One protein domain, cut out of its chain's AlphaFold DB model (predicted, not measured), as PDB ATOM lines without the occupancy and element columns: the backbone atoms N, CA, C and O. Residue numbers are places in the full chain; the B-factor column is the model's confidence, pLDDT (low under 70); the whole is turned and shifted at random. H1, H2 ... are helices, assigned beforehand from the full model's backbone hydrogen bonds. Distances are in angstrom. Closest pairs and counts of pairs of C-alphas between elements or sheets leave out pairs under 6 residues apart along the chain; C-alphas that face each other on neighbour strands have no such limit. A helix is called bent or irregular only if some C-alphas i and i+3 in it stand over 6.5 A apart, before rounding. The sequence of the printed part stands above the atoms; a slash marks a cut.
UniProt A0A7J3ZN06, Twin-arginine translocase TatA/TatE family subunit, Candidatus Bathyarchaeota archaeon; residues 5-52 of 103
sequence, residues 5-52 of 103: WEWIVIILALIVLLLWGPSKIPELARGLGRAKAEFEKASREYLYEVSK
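AT A GLANCE: This is residues 5 to 52 of the 103 residues of the protein "Twin-arginine translocase TatA/TatE family subunit" of Candidatus Bathyarchaeota archaeon (UniProt A0A7J3ZN06). Two helices joined by a tight turn make an L: the long helix H2 is one arm, the shorter H1 is the other, and they meet near their ends at the corner by residues 21 to 23. Both arms stick out, with residues 26 to 52 on the side of H2 and residues 5 to 13 of H1 standing free, and there is no core between them. The printed part has 48 residues with two named helices, H1 then H2 along the chain, and no named strand; its class is all helix. It is extended, with a radius of gyration of the C-alphas of 18.2 A, and its C-alphas span 54 by 24 by 9 A.

HOW THE PARTS SIT: The longest helix is H2, residues 24 to 50. H1, residues 5 to 20, is close to H2 but not clearly touching it, with 1 pair of C-alphas within 8 A. The closest C-alphas of the two helices are those of Leu 17 and Lys 24, 8.0 A apart. Their lines are about perpendicular, at 89 degrees, and their centres are 29.3 A apart. In both H1 and H2 every backbone O i to N i+4 pair is within hydrogen-bond range.

IN THESE COORDINATES: H2 measures 38.2 A from C-alpha 24 at (184.508, 139.242, 150.325) to C-alpha 50 at (150.400, 140.146, 133.082). H1 measures 23.0 A from its first to its last C-alpha, and C-alpha 5 is at (197.123, 122.341, 136.394). Neither helix is bent.

THE WHOLE: The two C-alphas farthest apart in the domain are those of Trp 7 and Lys 52, 54.5 A. The link from H1 to H2, residues 21 to 23, is tight, and the printed part has no cut. The mean pLDDT of the printed part is 92.1, and no printed residue is under 70.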
ATOM      1  N   TRP A   5     197.994 121.236 136.786       93.94
ATOM      2  CA  TRP A   5     197.123 122.341 136.394       93.94
ATOM      3  C   TRP A   5     196.083 122.715 137.462       93.94
ATOM      4  O   TRP A   5     195.761 123.888 137.630       93.94
ATOM      5  N   GLU A   6     195.581 121.739 138.221       93.38
ATOM      6  CA  GLU A   6     194.571 121.971 139.261       93.38
ATOM      7  C   GLU A   6     195.167 122.768 140.433       93.38
ATOM      8  O   GLU A   6     194.531 123.684 140.955       93.38
ATOM      9  N   TRP A   7     196.433 122.511 140.778       95.56
ATOM     10  CA  TRP A   7     197.161 123.264 141.806       95.56
ATOM     11  C   TRP A   7     197.378 124.730 141.427       95.56
ATOM     12  O   TRP A   7     197.272 125.606 142.285       95.56
ATOM     13  N   ILE A   8     197.631 125.008 140.146       95.31
ATOM     14  CA  ILE A   8     197.815 126.376 139.642       95.31
ATOM     15  C   ILE A   8     196.535 127.194 139.845       95.31
ATOM     16  O   ILE A   8     196.598 128.325 140.328       95.31
ATOM     17  N   VAL A   9     195.372 126.612 139.538       94.94
ATOM     18  CA  VAL A   9     194.071 127.276 139.720       94.94
ATOM     19  C   VAL A   9     193.802 127.569 141.197       94.94
ATOM     20  O   VAL A   9     193.364 128.669 141.531       94.94
ATOM     21  N   ILE A  10     194.112 126.626 142.093       94.56
ATOM     22  CA  ILE A  10     193.927 126.804 143.541       94.56
ATOM     23  C   ILE A  10     194.832 127.921 144.081       94.56
ATOM     24  O   ILE A  10     194.358 128.794 144.807       94.56
ATOM     25  N   ILE A  11     196.116 127.933 143.709       95.44
ATOM     26  CA  ILE A  11     197.066 128.972 144.137       95.44
ATOM     27  C   ILE A  11     196.621 130.347 143.632       95.44
ATOM     28  O   ILE A  11     196.627 131.315 144.392       95.44
ATOM     29  N   LEU A  12     196.180 130.435 142.375       95.38
ATOM     30  CA  LEU A  12     195.678 131.684 141.807       95.38
ATOM     31  C   LEU A  12     194.440 132.191 142.560       95.38
ATOM     32  O   LEU A  12     194.373 133.369 142.911       95.38
ATOM     33  N   ALA A  13     193.489 131.304 142.862       93.12
ATOM     34  CA  ALA A  13     192.305 131.649 143.643       93.12
ATOM     35  C   ALA A  13     192.667 132.145 145.055       93.12
ATOM     36  O   ALA A  13     192.077 133.114 145.530       93.12
ATOM     37  N   LEU A  14     193.668 131.538 145.705       93.56
ATOM     38  CA  LEU A  14     194.162 131.982 147.013       93.56
ATOM     39  C   LEU A  14     194.821 133.364 146.960       93.56
ATOM     40  O   LEU A  14     194.596 134.164 147.865       93.56
ATOM     41  N   ILE A  15     195.587 133.674 145.909       95.81
ATOM     42  CA  ILE A  15     196.175 135.010 145.719       95.81
ATOM     43  C   ILE A  15     195.068 136.060 145.587       95.81
ATOM     44  O   ILE A  15     195.099 137.080 146.275       95.81
ATOM     45  N   VAL A  16     194.056 135.796 144.754       94.25
ATOM     46  CA  VAL A  16     192.899 136.693 144.603       94.25
ATOM     47  C   VAL A  16     192.164 136.863 145.937       94.25
ATOM     48  O   VAL A  16     191.818 137.983 146.310       94.25
ATOM     49  N   LEU A  17     191.975 135.778 146.693       92.69
ATOM     50  CA  LEU A  17     191.322 135.812 148.002       92.69
ATOM     51  C   LEU A  17     192.136 136.576 149.055       92.69
ATOM     52  O   LEU A  17     191.545 137.216 149.916       92.69
ATOM     53  N   LEU A  18     193.469 136.540 148.998       93.94
ATOM     54  CA  LEU A  18     194.350 137.314 149.879       93.94
ATOM     55  C   LEU A  18     194.279 138.813 149.582       93.94
ATOM     56  O   LEU A  18     194.184 139.610 150.511       93.94
ATOM     57  N   LEU A  19     194.288 139.192 148.299       94.19
ATOM     58  CA  LEU A  19     194.175 140.593 147.883       94.19
ATOM     59  C   LEU A  19     192.809 141.186 148.234       94.19
ATOM     60  O   LEU A  19     192.719 142.337 148.653       94.19
ATOM     61  N   TRP A  20     191.742 140.405 148.060       91.94
ATOM     62  CA  TRP A  20     190.383 140.874 148.322       91.94
ATOM     63  C   TRP A  20     189.968 140.693 149.792       91.94
ATOM     64  O   TRP A  20     189.149 141.447 150.318       91.94
ATOM     65  N   GLY A  21     190.568 139.722 150.473       91.38
ATOM     66  CA  GLY A  21     190.236 139.280 151.820       91.38
ATOM     67  C   GLY A  21     189.154 138.186 151.835       91.38
ATOM     68  O   GLY A  21     188.205 138.225 151.044       91.38
ATOM     69  N   PRO A  22     189.214 137.232 152.786       87.94
ATOM     70  CA  PRO A  22     188.251 136.130 152.876       87.94
ATOM     71  C   PRO A  22     186.813 136.604 153.135       87.94
ATOM     72  O   PRO A  22     185.857 135.930 152.755       87.94
ATOM     73  N   SER A  23     186.644 137.791 153.726       91.81
ATOM     74  CA  SER A  23     185.343 138.409 154.005       91.81
ATOM     75  C   SER A  23     184.563 138.818 152.750       91.81
ATOM     76  O   SER A  23     183.367 139.087 152.844       91.81
ATOM     77  N   LYS A  24     185.186 138.838 151.565       91.31
ATOM     78  CA  LYS A  24     184.508 139.242 150.325       91.31
ATOM     79  C   LYS A  24     183.610 138.167 149.740       91.31
ATOM     80  O   LYS A  24     182.563 138.493 149.191       91.31
ATOM     81  N   ILE A  25     183.942 136.894 149.936       92.38
ATOM     82  CA  ILE A  25     183.078 135.776 149.541       92.38
ATOM     83  C   ILE A  25     181.686 135.871 150.208       92.38
ATOM     84  O   ILE A  25     180.689 135.866 149.480       92.38
ATOM     85  N   PRO A  26     181.557 136.022 151.548       92.00
ATOM     86  CA  PRO A  26     180.245 136.154 152.181       92.00
ATOM     87  C   PRO A  26     179.539 137.475 151.844       92.00
ATOM     88  O   PRO A  26     178.310 137.505 151.801       92.00
ATOM     89  N   GLU A  27     180.276 138.557 151.584       94.75
ATOM     90  CA  GLU A  27     179.709 139.845 151.157       94.75
ATOM     91  C   GLU A  27     179.060 139.744 149.765       94.75
ATOM     92  O   GLU A  27     177.899 140.120 149.597       94.75
ATOM     93  N   LEU A  28     179.759 139.137 148.797       94.38
ATOM     94  CA  LEU A  28     179.245 138.878 147.449       94.38
ATOM     95  C   LEU A  28     178.057 137.913 147.469       94.38
ATOM     96  O   LEU A  28     177.043 138.180 146.826       94.38
ATOM     97  N   ALA A  29     178.140 136.827 148.243       96.44
ATOM     98  CA  ALA A  29     177.041 135.875 148.386       96.44
ATOM     99  C   ALA A  29     175.778 136.542 148.956       96.44
ATOM    100  O   ALA A  29     174.672 136.307 148.467       96.44
ATOM    101  N   ARG A  30     175.934 137.422 149.955       97.00
ATOM    102  CA  ARG A  30     174.827 138.215 150.507       97.00
ATOM    103  C   ARG A  30     174.251 139.178 149.474       97.00
ATOM    104  O   ARG A  30     173.031 139.217 149.329       97.00
ATOM    105  N   GLY A  31     175.093 139.919 148.754       97.25
ATOM    106  CA  GLY A  31     174.657 140.845 147.704       97.25
ATOM    107  C   GLY A  31     173.878 140.139 146.593       97.25
ATOM    108  O   GLY A  31     172.753 140.529 146.279       97.25
ATOM    109  N   LEU A  32     174.424 139.040 146.070       97.31
ATOM    110  CA  LEU A  32     173.780 138.225 145.041       97.31
ATOM    111  C   LEU A  32     172.468 137.604 145.536       97.31
ATOM    112  O   LEU A  32     171.474 137.601 144.814       97.31
ATOM    113  N   GLY A  33     172.436 137.124 146.783       97.25
ATOM    114  CA  GLY A  33     171.227 136.579 147.398       97.25
ATOM    115  C   GLY A  33     170.106 137.614 147.518       97.25
ATOM    116  O   GLY A  33     168.955 137.308 147.210       97.25
ATOM    117  N   ARG A  34     170.435 138.855 147.903       97.62
ATOM    118  CA  ARG A  34     169.470 139.965 147.934       97.62
ATOM    119  C   ARG A  34     168.975 140.316 146.534       97.62
ATOM    120  O   ARG A  34     167.769 140.396 146.337       97.62
ATOM    121  N   ALA A  35     169.882 140.445 145.566       97.69
ATOM    122  CA  ALA A  35     169.526 140.743 144.181       97.69
ATOM    123  C   ALA A  35     168.601 139.671 143.579       97.69
ATOM    124  O   ALA A  35     167.583 140.007 142.983       97.69
ATOM    125  N   LYS A  36     168.900 138.383 143.796       97.50
ATOM    126  CA  LYS A  36     168.041 137.270 143.365       97.50
ATOM    127  C   LYS A  36     166.661 137.319 144.023       97.50
ATOM    128  O   LYS A  36     165.666 137.084 143.348       97.50
ATOM    129  N   ALA A  37     166.594 137.613 145.323       96.94
ATOM    130  CA  ALA A  37     165.329 137.686 146.050       96.94
ATOM    131  C   ALA A  37     164.429 138.824 145.540       96.94
ATOM    132  O   ALA A  37     163.240 138.599 145.311       96.94
ATOM    133  N   GLU A  38     164.995 140.013 145.315       97.12
ATOM    134  CA  GLU A  38     164.265 141.147 144.733       97.12
ATOM    135  C   GLU A  38     163.856 140.869 143.282       97.12
ATOM    136  O   GLU A  38     162.712 141.117 142.909       97.12
ATOM    137  N   PHE A  39     164.741 140.267 142.480       96.38
ATOM    138  CA  PHE A  39     164.424 139.870 141.108       96.38
ATOM    139  C   PHE A  39     163.258 138.876 141.053       96.38
ATOM    140  O   PHE A  39     162.323 139.064 140.281       96.38
ATOM    141  N   GLU A  40     163.266 137.837 141.893       95.69
ATOM    142  CA  GLU A  40     162.152 136.890 141.964       95.69
ATOM    143  C   GLU A  40     160.848 137.547 142.417       95.69
ATOM    144  O   GLU A  40     159.777 137.189 141.930       95.69
ATOM    145  N   LYS A  41     160.915 138.483 143.371       95.06
ATOM    146  CA  LYS A  41     159.739 139.213 143.845       95.06
ATOM    147  C   LYS A  41     159.140 140.061 142.722       95.06
ATOM    148  O   LYS A  41     157.957 139.902 142.435       95.06
ATOM    149  N   ALA A  42     159.965 140.859 142.048       94.25
ATOM    150  CA  ALA A  42     159.554 141.678 140.910       94.25
ATOM    151  C   ALA A  42     159.038 140.819 139.745       94.25
ATOM    152  O   ALA A  42     158.014 141.133 139.146       94.25
ATOM    153  N   SER A  43     159.695 139.694 139.454       92.81
ATOM    154  CA  SER A  43     159.257 138.770 138.407       92.81
ATOM    155  C   SER A  43     157.904 138.132 138.726       92.81
ATOM    156  O   SER A  43     157.078 138.007 137.825       92.81
ATOM    157  N   ARG A  44     157.646 137.742 139.983       90.50
ATOM    158  CA  ARG A  44     156.337 137.207 140.398       90.50
ATOM    159  C   ARG A  44     155.234 138.255 140.306       90.50
ATOM    160  O   ARG A  44     154.141 137.929 139.859       90.50
ATOM    161  N   GLU A  45     155.520 139.482 140.721       88.56
ATOM    162  CA  GLU A  45     154.575 140.596 140.638       88.56
ATOM    163  C   GLU A  45     154.237 140.925 139.180       88.56
ATOM    164  O   GLU A  45     153.064 140.944 138.821       88.56
ATOM    165  N   TYR A  46     155.248 141.009 138.311       87.94
ATOM    166  CA  TYR A  46     155.066 141.188 136.870       87.94
ATOM    167  C   TYR A  46     154.232 140.070 136.236       87.94
ATOM    168  O   TYR A  46     153.299 140.336 135.484       87.94
ATOM    169  N   LEU A  47     154.529 138.803 136.551       83.69
ATOM    170  CA  LEU A  47     153.750 137.677 136.035       83.69
ATOM    171  C   LEU A  47     152.304 137.710 136.528       83.69
ATOM    172  O   LEU A  47     151.406 137.390 135.759       83.69
ATOM    173  N   TYR A  48     152.061 138.100 137.778       81.62
ATOM    174  CA  TYR A  48     150.710 138.249 138.310       81.62
ATOM    175  C   TYR A  48     149.939 139.383 137.623       81.62
ATOM    176  O   TYR A  48     148.746 139.245 137.364       81.62
ATOM    177  N   GLU A  49     150.618 140.480 137.302       76.12
ATOM    178  CA  GLU A  49     150.032 141.636 136.628       76.12
ATOM    179  C   GLU A  49     149.727 141.351 135.151       76.12
ATOM    180  O   GLU A  49     148.652 141.699 134.673       76.12
ATOM    181  N   VAL A  50     150.608 140.618 134.464       76.31
ATOM    182  CA  VAL A  50     150.400 140.146 133.082       76.31
ATOM    183  C   VAL A  50     149.379 139.006 133.002       76.31
ATOM    184  O   VAL A  50     148.649 138.909 132.024       76.31
ATOM    185  N   SER A  51     149.302 138.140 134.016       71.12
ATOM    186  CA  SER A  51     148.349 137.015 134.039       71.12
ATOM    187  C   SER A  51     146.961 137.411 134.538       71.12
ATOM    188  O   SER A  51     146.057 136.576 134.552       71.12
ATOM    189  N   LYS A  52     146.769 138.657 134.990       73.06
ATOM    190  CA  LYS A  52     145.426 139.172 135.236       73.06
ATOM    191  C   LYS A  52     144.780 139.427 133.878       73.06
ATOM    192  O   LYS A  52     145.226 140.347 133.196       73.06
TER     193      LYS A  52